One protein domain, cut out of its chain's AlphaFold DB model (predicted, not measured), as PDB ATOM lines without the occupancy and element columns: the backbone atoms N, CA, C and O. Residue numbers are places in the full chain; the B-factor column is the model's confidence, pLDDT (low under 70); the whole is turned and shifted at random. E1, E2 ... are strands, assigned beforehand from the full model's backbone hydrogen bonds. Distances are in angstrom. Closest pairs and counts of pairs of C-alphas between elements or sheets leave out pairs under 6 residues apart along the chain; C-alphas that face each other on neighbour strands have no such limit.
ATOM      1  N   ILE A 476     102.535 263.528 284.527       62.41
ATOM      2  CA  ILE A 476     102.751 264.673 283.604       62.41
ATOM      3  C   ILE A 476     103.000 264.236 282.165       62.41
ATOM      4  O   ILE A 476     102.687 264.948 281.213       62.41
ATOM      5  N   ALA A 477     103.594 263.056 281.997       59.41
ATOM      6  CA  ALA A 477     103.893 262.501 280.693       59.41
ATOM      7  C   ALA A 477     103.848 260.977 280.748       59.41
ATOM      8  O   ALA A 477     104.489 260.359 281.601       59.41
ATOM      9  N   GLU A 478     103.124 260.400 279.792       70.25
ATOM     10  CA  GLU A 478     103.061 258.968 279.541       70.25
ATOM     11  C   GLU A 478     103.632 258.704 278.142       70.25
ATOM     12  O   GLU A 478     103.133 259.233 277.146       70.25
ATOM     13  N   ASN A 479     104.717 257.936 278.047       63.16
ATOM     14  CA  ASN A 479     105.349 257.603 276.772       63.16
ATOM     15  C   ASN A 479     105.694 256.118 276.699       63.16
ATOM     16  O   ASN A 479     106.308 255.575 277.609       63.16
ATOM     17  N   ALA A 480     105.376 255.470 275.578       66.69
ATOM     18  CA  ALA A 480     105.794 254.095 275.341       66.69
ATOM     19  C   ALA A 480     107.260 254.046 274.881       66.69
ATOM     20  O   ALA A 480     107.636 254.696 273.897       66.69
ATOM     21  N   ASN A 481     108.100 253.270 275.568       62.06
ATOM     22  CA  ASN A 481     109.473 253.032 275.133       62.06
ATOM     23  C   ASN A 481     109.515 252.076 273.917       62.06
ATOM     24  O   ASN A 481     108.512 251.491 273.506       62.06
ATOM     25  N   GLY A 482     110.696 251.897 273.314       57.56
ATOM     26  CA  GLY A 482     110.878 251.031 272.136       57.56
ATOM     27  C   GLY A 482     110.584 249.537 272.366       57.56
ATOM     28  O   GLY A 482     110.640 248.765 271.408       57.56
ATOM     29  N   GLU A 483     110.283 249.145 273.604       69.44
ATOM     30  CA  GLU A 483     109.973 247.785 274.046       69.44
ATOM     31  C   GLU A 483     108.481 247.603 274.395       69.44
ATOM     32  O   GLU A 483     108.085 246.509 274.784       69.44
ATOM     33  N   GLY A 484     107.642 248.633 274.201       68.12
ATOM     34  CA  GLY A 484     106.195 248.580 274.450       68.12
ATOM     35  C   GLY A 484     105.786 248.831 275.904       68.12
ATOM     36  O   GLY A 484     104.618 248.665 276.232       68.12
ATOM     37  N   GLN A 485     106.723 249.237 276.763       79.31
ATOM     38  CA  GLN A 485     106.465 249.555 278.167       79.31
ATOM     39  C   GLN A 485     106.079 251.025 278.322       79.31
ATOM     40  O   GLN A 485     106.629 251.888 277.631       79.31
ATOM     41  N   THR A 486     105.175 251.305 279.253       80.19
ATOM     42  CA  THR A 486     104.723 252.661 279.563       80.19
ATOM     43  C   THR A 486     105.705 253.325 280.518       80.19
ATOM     44  O   THR A 486     105.971 252.800 281.590       80.19
ATOM     45  N   MET A 487     106.252 254.479 280.156       80.56
ATOM     46  CA  MET A 487     107.043 255.319 281.054       80.56
ATOM     47  C   MET A 487     106.186 256.483 281.526       80.56
ATOM     48  O   MET A 487     105.674 257.249 280.708       80.56
ATOM     49  N   GLN A 488     106.055 256.603 282.837       84.38
ATOM     50  CA  GLN A 488     105.250 257.586 283.529       84.38
ATOM     51  C   GLN A 488     106.161 258.481 284.359       84.38
ATOM     52  O   GLN A 488     106.916 257.998 285.198       84.38
ATOM     53  N   ARG A 489     106.091 259.794 284.148       82.69
ATOM     54  CA  ARG A 489     106.826 260.754 284.979       82.69
ATOM     55  C   ARG A 489     105.909 261.353 286.037       82.69
ATOM     56  O   ARG A 489     104.809 261.796 285.707       82.69
ATOM     57  N   THR A 490     106.392 261.365 287.273       83.00
ATOM     58  CA  THR A 490     105.701 261.870 288.464       83.00
ATOM     59  C   THR A 490     106.597 262.820 289.249       83.00
ATOM     60  O   THR A 490     107.815 262.827 289.057       83.00
ATOM     61  N   VAL A 491     105.991 263.645 290.099       84.56
ATOM     62  CA  VAL A 491     106.691 264.474 291.082       84.56
ATOM     63  C   VAL A 491     106.129 264.164 292.461       84.56
ATOM     64  O   VAL A 491     104.915 264.034 292.595       84.56
ATOM     65  N   ASP A 492     106.992 264.013 293.459       82.38
ATOM     66  CA  ASP A 492     106.563 263.821 294.844       82.38
ATOM     67  C   ASP A 492     106.446 265.150 295.616       82.38
ATOM     68  O   ASP A 492     106.802 266.227 295.128       82.38
ATOM     69  N   GLU A 493     105.956 265.079 296.854       77.69
ATOM     70  CA  GLU A 493     105.770 266.245 297.731       77.69
ATOM     71  C   GLU A 493     107.087 266.968 298.074       77.69
ATOM     72  O   GLU A 493     107.075 268.152 298.409       77.69
ATOM     73  N   LEU A 494     108.230 266.281 297.959       78.88
ATOM     74  CA  LEU A 494     109.571 266.833 298.180       78.88
ATOM     75  C   LEU A 494     110.148 267.489 296.909       78.88
ATOM     76  O   LEU A 494     111.249 268.056 296.930       78.88
ATOM     77  N   GLY A 495     109.405 267.428 295.803       81.62
ATOM     78  CA  GLY A 495     109.794 267.955 294.507       81.62
ATOM     79  C   GLY A 495     110.748 267.054 293.733       81.62
ATOM     80  O   GLY A 495     111.332 267.524 292.757       81.62
ATOM     81  N   ASP A 496     110.932 265.796 294.125       87.06
ATOM     82  CA  ASP A 496     111.710 264.829 293.361       87.06
ATOM     83  C   ASP A 496     110.910 264.348 292.146       87.06
ATOM     84  O   ASP A 496     109.739 263.991 292.229       87.06
ATOM     85  N   ILE A 497     111.556 264.367 290.980       86.62
ATOM     86  CA  ILE A 497     110.971 263.961 289.704       86.62
ATOM     87  C   ILE A 497     111.366 262.508 289.459       86.62
ATOM     88  O   ILE A 497     112.548 262.206 289.254       86.62
ATOM     89  N   ILE A 498     110.376 261.622 289.449       87.06
ATOM     90  CA  ILE A 498     110.558 260.173 289.356       87.06
ATOM     91  C   ILE A 498     109.950 259.668 288.049       87.06
ATOM     92  O   ILE A 498     108.784 259.924 287.740       87.06
ATOM     93  N   GLU A 499     110.744 258.936 287.272       86.38
ATOM     94  CA  GLU A 499     110.295 258.222 286.082       86.38
ATOM     95  C   GLU A 499     110.048 256.750 286.422       86.38
ATOM     96  O   GLU A 499     110.964 256.009 286.770       86.38
ATOM     97  N   THR A 500     108.792 256.334 286.324       87.69
ATOM     98  CA  THR A 500     108.312 254.979 286.593       87.69
ATOM     99  C   THR A 500     108.075 254.263 285.271       87.69
ATOM    100  O   THR A 500     107.342 254.747 284.416       87.69
ATOM    101  N   THR A 501     108.678 253.098 285.076       84.31
ATOM    102  CA  THR A 501     108.409 252.221 283.933       84.31
ATOM    103  C   THR A 501     107.420 251.143 284.355       84.31
ATOM    104  O   THR A 501     107.683 250.412 285.308       84.31
ATOM    105  N   LEU A 502     106.316 251.012 283.626       85.19
ATOM    106  CA  LEU A 502     105.250 250.042 283.837       85.19
ATOM    107  C   LEU A 502     105.208 249.023 282.689       85.19
ATOM    108  O   LEU A 502     105.443 249.354 281.522       85.19
ATOM    109  N   ASN A 503     104.916 247.764 283.015       82.19
ATOM    110  CA  ASN A 503     104.685 246.716 282.017       82.19
ATOM    111  C   ASN A 503     103.245 246.747 281.458       82.19
ATOM    112  O   ASN A 503     102.420 247.554 281.873       82.19
ATOM    113  N   GLU A 504     102.931 245.836 280.527       76.69
ATOM    114  CA  GLU A 504     101.601 245.727 279.894       76.69
ATOM    115  C   GLU A 504     100.449 245.439 280.884       76.69
ATOM    116  O   GLU A 504      99.289 245.640 280.535       76.69
ATOM    117  N   ASN A 505     100.754 244.994 282.109       78.25
ATOM    118  CA  ASN A 505      99.776 244.720 283.166       78.25
ATOM    119  C   ASN A 505      99.620 245.895 284.152       78.25
ATOM    120  O   ASN A 505      98.879 245.766 285.123       78.25
ATOM    121  N   GLY A 506     100.328 247.014 283.944       72.94
ATOM    122  CA  GLY A 506     100.339 248.150 284.870       72.94
ATOM    123  C   GLY A 506     101.224 247.954 286.106       72.94
ATOM    124  O   GLY A 506     101.130 248.729 287.052       72.94
ATOM    125  N   GLU A 507     102.100 246.945 286.129       77.81
ATOM    126  CA  GLU A 507     103.027 246.734 287.246       77.81
ATOM    127  C   GLU A 507     104.312 247.544 287.044       77.81
ATOM    128  O   GLU A 507     104.880 247.570 285.946       77.81
ATOM    129  N   ILE A 508     104.816 248.147 288.125       84.31
ATOM    130  CA  ILE A 508     106.079 248.888 288.128       84.31
ATOM    131  C   ILE A 508     107.245 247.913 287.921       84.31
ATOM    132  O   ILE A 508     107.494 247.018 288.729       84.31
ATOM    133  N   VAL A 509     107.988 248.105 286.834       85.00
ATOM    134  CA  VAL A 509     109.180 247.321 286.479       85.00
ATOM    135  C   VAL A 509     110.484 248.108 286.620       85.00
ATOM    136  O   VAL A 509     111.561 247.516 286.536       85.00
ATOM    137  N   GLY A 510     110.406 249.415 286.879       82.38
ATOM    138  CA  GLY A 510     111.560 250.246 287.217       82.38
ATOM    139  C   GLY A 510     111.159 251.649 287.663       82.38
ATOM    140  O   GLY A 510     110.145 252.163 287.209       82.38
ATOM    141  N   GLU A 511     111.971 252.258 288.523       87.88
ATOM    142  CA  GLU A 511     111.835 253.647 288.971       87.88
ATOM    143  C   GLU A 511     113.210 254.317 288.931       87.88
ATOM    144  O   GLU A 511     114.209 253.733 289.371       87.88
ATOM    145  N   GLU A 512     113.274 255.533 288.397       85.94
ATOM    146  CA  GLU A 512     114.501 256.318 288.297       85.94
ATOM    147  C   GLU A 512     114.259 257.761 288.755       85.94
ATOM    148  O   GLU A 512     113.365 258.445 288.260       85.94
ATOM    149  N   LEU A 513     115.083 258.241 289.693       87.62
ATOM    150  CA  LEU A 513     115.117 259.652 290.078       87.62
ATOM    151  C   LEU A 513     115.839 260.444 288.984       87.62
ATOM    152  O   LEU A 513     117.057 260.323 288.827       87.62
ATOM    153  N   VAL A 514     115.098 261.269 288.248       85.62
ATOM    154  CA  VAL A 514     115.606 261.995 287.070       85.62
ATOM    155  C   VAL A 514     115.862 263.481 287.331       85.62
ATOM    156  O   VAL A 514     116.523 264.137 286.524       85.62
ATOM    157  N   GLY A 515     115.399 264.031 288.457       85.81
ATOM    158  CA  GLY A 515     115.670 265.420 288.827       85.81
ATOM    159  C   GLY A 515     114.932 265.877 290.082       85.81
ATOM    160  O   GLY A 515     114.249 265.086 290.718       85.81
ATOM    161  N   ASN A 516     115.067 267.162 290.418       88.25
ATOM    162  CA  ASN A 516     114.306 267.803 291.491       88.25
ATOM    163  C   ASN A 516     113.819 269.191 291.034       88.25
ATOM    164  O   ASN A 516     114.614 270.009 290.558       88.25
ATOM    165  N   VAL A 517     112.527 269.464 291.202       85.38
ATOM    166  CA  VAL A 517     111.833 270.705 290.823       85.38
ATOM    167  C   VAL A 517     112.453 271.933 291.502       85.38
ATOM    168  O   VAL A 517     112.554 273.001 290.900       85.38
ATOM    169  N   GLY A 518     112.967 271.786 292.724       83.44
ATOM    170  CA  GLY A 518     113.672 272.831 293.472       83.44
ATOM    171  C   GLY A 518     114.943 273.332 292.794       83.44
ATOM    172  O   GLY A 518     115.317 274.491 292.966       83.44
ATOM    173  N   SER A 519     115.580 272.487 291.982       85.38
ATOM    174  CA  SER A 519     116.807 272.825 291.256       85.38
ATOM    175  C   SER A 519     116.566 273.454 289.879       85.38
ATOM    176  O   SER A 519     117.513 273.946 289.259       85.38
ATOM    177  N   LEU A 520     115.316 273.461 289.401       86.25
ATOM    178  CA  LEU A 520     114.953 273.998 288.094       86.25
ATOM    179  C   LEU A 520     114.776 275.528 288.143       86.25
ATOM    180  O   LEU A 520     114.306 276.076 289.145       86.25
ATOM    181  N   PRO A 521     115.148 276.248 287.069       86.38
ATOM    182  CA  PRO A 521     114.945 277.689 286.989       86.38
ATOM    183  C   PRO A 521     113.452 278.029 286.848       86.38
ATOM    184  O   PRO A 521     112.748 277.427 286.039       86.38
ATOM    185  N   ALA A 522     112.987 279.027 287.605       87.19
ATOM    186  CA  ALA A 522     111.627 279.553 287.490       87.19
ATOM    187  C   ALA A 522     111.451 280.343 286.185       87.19
ATOM    188  O   ALA A 522     112.228 281.255 285.891       87.19
ATOM    189  N   GLU A 523     110.433 279.978 285.405       87.81
ATOM    190  CA  GLU A 523     110.008 280.699 284.198       87.81
ATOM    191  C   GLU A 523     109.021 281.820 284.548       87.81
ATOM    192  O   GLU A 523     109.049 282.892 283.940       87.81
ATOM    193  N   GLU A 524     108.164 281.574 285.538       85.06
ATOM    194  CA  GLU A 524     107.115 282.480 285.995       85.06
ATOM    195  C   GLU A 524     106.949 282.331 287.510       85.06
ATOM    196  O   GLU A 524     107.078 281.230 288.046       85.06
ATOM    197  N   GLU A 525     106.687 283.435 288.201       89.19
ATOM    198  CA  GLU A 525     106.455 283.450 289.643       89.19
ATOM    199  C   GLU A 525     105.248 284.332 289.931       89.19
ATOM    200  O   GLU A 525     105.151 285.456 289.426       89.19
ATOM    201  N   TYR A 526     104.312 283.800 290.702       85.56
ATOM    202  CA  TYR A 526     103.121 284.509 291.131       85.56
ATOM    203  C   TYR A 526     102.756 284.087 292.548       85.56
ATOM    204  O   TYR A 526     103.233 283.079 293.056       85.56
ATOM    205  N   VAL A 527     101.926 284.898 293.186       84.31
ATOM    206  CA  VAL A 527     101.396 284.609 294.514       84.31
ATOM    207  C   VAL A 527      99.998 284.032 294.326       84.31
ATOM    208  O   VAL A 527      99.220 284.598 293.550       84.31
ATOM    209  N   ASP A 528      99.716 282.887 294.946       81.38
ATOM    210  CA  ASP A 528      98.386 282.274 294.897       81.38
ATOM    211  C   ASP A 528      97.378 283.017 295.793       81.38
ATOM    212  O   ASP A 528      97.690 284.029 296.425       81.38
ATOM    213  N   GLU A 529      96.127 282.558 295.787       76.75
ATOM    214  CA  GLU A 529      95.062 283.167 296.591       76.75
ATOM    215  C   GLU A 529      95.311 282.996 298.102       76.75
ATOM    216  O   GLU A 529      94.755 283.753 298.897       76.75
ATOM    217  N   GLU A 530      96.202 282.075 298.487       75.69
ATOM    218  CA  GLU A 530      96.636 281.821 299.862       75.69
ATOM    219  C   GLU A 530      97.921 282.571 300.260       75.69
ATOM    220  O   GLU A 530      98.438 282.358 301.355       75.69
ATOM    221  N   GLY A 531      98.441 283.464 299.408       76.06
ATOM    222  CA  GLY A 531      99.613 284.287 299.724       76.06
ATOM    223  C   GLY A 531     100.964 283.591 299.535       76.06
ATOM    224  O   GLY A 531     101.998 284.224 299.750       76.06
ATOM    225  N   ARG A 532     100.986 282.336 299.072       82.94
ATOM    226  CA  ARG A 532     102.212 281.547 298.886       82.94
ATOM    227  C   ARG A 532     102.872 281.868 297.556       82.94
ATOM    228  O   ARG A 532     102.208 282.153 296.557       82.94
ATOM    229  N   VAL A 533     104.199 281.762 297.510       87.12
ATOM    230  CA  VAL A 533     104.956 281.964 296.271       87.12
ATOM    231  C   VAL A 533     104.902 280.690 295.434       87.12
ATOM    232  O   VAL A 533     105.465 279.658 295.800       87.12
ATOM    233  N   VAL A 534     104.258 280.775 294.273       89.88
ATOM    234  CA  VAL A 534     104.198 279.700 293.284       89.88
ATOM    235  C   VAL A 534     105.164 280.012 292.146       89.88
ATOM    236  O   VAL A 534     104.982 280.962 291.382       89.88
ATOM    237  N   SER A 535     106.206 279.191 292.008       89.50
ATOM    238  CA  SER A 535     107.138 279.242 290.880       89.50
ATOM    239  C   SER A 535     106.775 278.169 289.854       89.50
ATOM    240  O   SER A 535     106.862 276.975 290.144       89.50
ATOM    241  N   ARG A 536     106.459 278.564 288.619       89.31
ATOM    242  CA  ARG A 536     106.349 277.632 287.493       89.31
ATOM    243  C   ARG A 536     107.734 277.366 286.911       89.31
ATOM    244  O   ARG A 536     108.434 278.294 286.500       89.31
ATOM    245  N   VAL A 537     108.127 276.100 286.864       88.31
ATOM    246  CA  VAL A 537     109.422 275.636 286.350       88.31
ATOM    247  C   VAL A 537     109.218 274.622 285.227       88.31
ATOM    248  O   VAL A 537     108.150 274.020 285.098       88.31
ATOM    249  N   ARG A 538     110.253 274.414 284.410       87.56
ATOM    250  CA  ARG A 538     110.231 273.448 283.308       87.56
ATOM    251  C   ARG A 538     111.496 272.599 283.295       87.56
ATOM    252  O   ARG A 538     112.592 273.125 283.482       87.56
ATOM    253  N   ASP A 539     111.345 271.295 283.077       83.94
ATOM    254  CA  ASP A 539     112.485 270.381 282.933       83.94
ATOM    255  C   ASP A 539     113.091 270.415 281.513       83.94
ATOM    256  O   ASP A 539     112.565 271.037 280.586       83.94
ATOM    257  N   GLU A 540     114.209 269.710 281.313       78.38
ATOM    258  CA  GLU A 540     114.864 269.603 279.998       78.38
ATOM    259  C   GLU A 540     114.003 268.888 278.939       78.38
ATOM    260  O   GLU A 540     114.243 269.035 277.739       78.38
ATOM    261  N   SER A 541     113.004 268.113 279.370       75.56
ATOM    262  CA  SER A 541     112.054 267.413 278.497       75.56
ATOM    263  C   SER A 541     110.852 268.285 278.114       75.56
ATOM    264  O   SER A 541     110.069 267.900 277.248       75.56
ATOM    265  N   GLY A 542     110.733 269.476 278.705       76.44
ATOM    266  CA  GLY A 542     109.655 270.416 278.458       76.44
ATOM    267  C   GLY A 542     108.424 270.222 279.343       76.44
ATOM    268  O   GLY A 542     107.429 270.894 279.083       76.44
ATOM    269  N   ASN A 543     108.464 269.370 280.369       81.88
ATOM    270  CA  ASN A 543     107.352 269.193 281.308       81.88
ATOM    271  C   ASN A 543     107.306 270.360 282.295       81.88
ATOM    272  O   ASN A 543     108.357 270.805 282.765       81.88
ATOM    273  N   ALA A 544     106.105 270.868 282.573       83.19
ATOM    274  CA  ALA A 544     105.899 271.985 283.485       83.19
ATOM    275  C   ALA A 544     105.548 271.485 284.890       83.19
ATOM    276  O   ALA A 544     104.826 270.504 285.058       83.19
ATOM    277  N   PHE A 545     106.068 272.185 285.891       86.25
ATOM    278  CA  PHE A 545     105.815 271.916 287.299       86.25
ATOM    279  C   PHE A 545     105.550 273.235 288.015       86.25
ATOM    280  O   PHE A 545     106.126 274.270 287.673       86.25
ATOM    281  N   GLU A 546     104.712 273.191 289.037       86.69
ATOM    282  CA  GLU A 546     104.526 274.271 289.997       86.69
ATOM    283  C   GLU A 546     105.208 273.884 291.300       86.69
ATOM    284  O   GLU A 546     104.949 272.823 291.863       86.69
ATOM    285  N   ARG A 547     106.097 274.754 291.771       88.88
ATOM    286  CA  ARG A 547     106.726 274.663 293.082       88.88
ATOM    287  C   ARG A 547     106.086 275.693 293.995       88.88
ATOM    288  O   ARG A 547     106.124 276.878 293.670       88.88
ATOM    289  N   LEU A 548     105.571 275.247 295.133       87.69
ATOM    290  CA  LEU A 548     105.052 276.106 296.186       87.69
ATOM    291  C   LEU A 548     106.139 276.324 297.236       87.69
ATOM    292  O   LEU A 548     106.742 275.364 297.728       87.69
ATOM    293  N   ALA A 549     106.385 277.586 297.566       84.25
ATOM    294  CA  ALA A 549     107.269 277.987 298.645       84.25
ATOM    295  C   ALA A 549     106.499 278.768 299.716       84.25
ATOM    296  O   ALA A 549     105.577 279.522 299.395       84.25
ATOM    297  N   ASP A 550     106.885 278.564 300.975       80.75
ATOM    298  CA  ASP A 550     106.437 279.394 302.093       80.75
ATOM    299  C   ASP A 550     107.067 280.799 302.041       80.75
ATOM    300  O   ASP A 550     107.930 281.099 301.208       80.75
ATOM    301  N   ASP A 551     106.647 281.667 302.960       70.69
ATOM    302  CA  ASP A 551     107.115 283.056 303.068       70.69
ATOM    303  C   ASP A 551     108.611 283.170 303.418       70.69
ATOM    304  O   ASP A 551     109.232 284.225 303.264       70.69
ATOM    305  N   GLU A 552     109.209 282.070 303.877       72.81
ATOM    306  CA  GLU A 552     110.625 281.933 304.206       72.81
ATOM    307  C   GLU A 552     111.443 281.430 303.000       72.81
ATOM    308  O   GLU A 552     112.678 281.410 303.038       72.81
ATOM    309  N   GLY A 553     110.768 281.085 301.897       69.19
ATOM    310  CA  GLY A 553     111.350 280.587 300.658       69.19
ATOM    311  C   GLY A 553     111.672 279.091 300.676       69.19
ATOM    312  O   GLY A 553     112.361 278.615 299.767       69.19
ATOM    313  N   ASN A 554     111.209 278.341 301.679       78.88
ATOM    314  CA  ASN A 554     111.340 276.890 301.715       78.88
ATOM    315  C   ASN A 554     110.254 276.252 300.853       78.88
ATOM    316  O   ASN A 554     109.099 276.668 300.861       78.88
ATOM    317  N   MET A 555     110.618 275.201 300.118       80.62
ATOM    318  CA  MET A 555     109.641 274.438 299.350       80.62
ATOM    319  C   MET A 555     108.720 273.675 300.305       80.62
ATOM    320  O   MET A 555     109.194 272.892 301.127       80.62
ATOM    321  N   VAL A 556     107.417 273.885 300.147       84.44
ATOM    322  CA  VAL A 556     106.363 273.205 300.913       84.44
ATOM    323  C   VAL A 556     105.554 272.230 300.065       84.44
ATOM    324  O   VAL A 556     104.806 271.424 300.605       84.44
ATOM    325  N   GLY A 557     105.719 272.278 298.743       82.00
ATOM    326  CA  GLY A 557     105.154 271.284 297.846       82.00
ATOM    327  C   GLY A 557     105.554 271.505 296.395       82.00
ATOM    328  O   GLY A 557     106.016 272.581 295.998       82.00
ATOM    329  N   ALA A 558     105.347 270.475 295.587       84.56
ATOM    330  CA  ALA A 558     105.488 270.536 294.144       84.56
ATOM    331  C   ALA A 558     104.374 269.727 293.482       84.56
ATOM    332  O   ALA A 558     103.934 268.712 294.011       84.56
ATOM    333  N   ARG A 559     103.922 270.176 292.311       83.06
ATOM    334  CA  ARG A 559     102.951 269.439 291.500       83.06
ATOM    335  C   ARG A 559     103.213 269.591 290.012       83.06
ATOM    336  O   ARG A 559     103.843 270.546 289.556       83.06
ATOM    337  N   ALA A 560     102.693 268.635 289.261       80.62
ATOM    338  CA  ALA A 560     102.636 268.661 287.809       80.62
ATOM    339  C   ALA A 560     101.610 269.676 287.284       80.62
ATOM    340  O   ALA A 560     100.591 269.889 287.942       80.62
ATOM    341  N   VAL A 561     101.855 270.258 286.099       74.50
ATOM    342  CA  VAL A 561     100.943 271.217 285.434       74.50
ATOM    343  C   VAL A 561     100.761 270.922 283.954       74.50
ATOM    344  O   VAL A 561     101.783 270.676 283.270       74.50
TER     345      VAL A 561
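This is residues 476 to 561 of the 561 residues of an uncharacterized protein of Rubrobacteraceae bacterium (UniProt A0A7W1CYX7). Two strongly twisted sheets of four strands each, E1 to E4 and E5 to E8, sit end to end along a rod, not face to face, and the link from E4 to E5 joins them. Each is a meander, four strands in a row with each the antiparallel neighbour of the one before, in the orders E1 - E2 - E3 - E4 and E5 - E6 - E7 - E8. The printed part has 86 residues with eight named strands, E1 to E8 along the chain, and no named helix; the class is all strand. It is only just loose, close to compact, with a radius of gyration of the C-alphas of 14.6 A and spans of 45 by 21 by 20 A.

The first sheet holds E1, residues 477 to 480, from C-alpha 477 at (103.893, 262.501, 280.693); E2, 486 to 491, 16.6 A long; E3, 496 to 502, 18.7 A; and E4, 508 to 516, 20.9 A. The second holds E5, 522 to 527; E6, 533 to 538, and E7, 544 to 549, each 16.4 A; and E8, 555 to 560, which ends at (102.636, 268.661, 287.809).

In the hairpin E2 and E3, N 488 and O 500 are 2.8 A apart, within hydrogen-bond range. In the hairpin E3 and E4, N 499 and O 512 are 2.8 A apart. E1 and E4 are edge strands. In the hairpin E6 and E7, N 535 and O 547 are 2.8 A apart. Between the sheets, the closest C-alphas of E2 and E8, Val 491 and Arg 559, are 6.2 A apart. E4 and E5 are apart.

The two C-alphas farthest apart, Glu 483 and Gly 531, are 45.8 A apart, while those of Ile 476 and Val 561 are 7.0 A apart. The printed part has no cut, and its seven links between strands are tight. The mean pLDDT of the printed part is 81.0; residues 476 to 477, 479 to 484 and 553 are under 70.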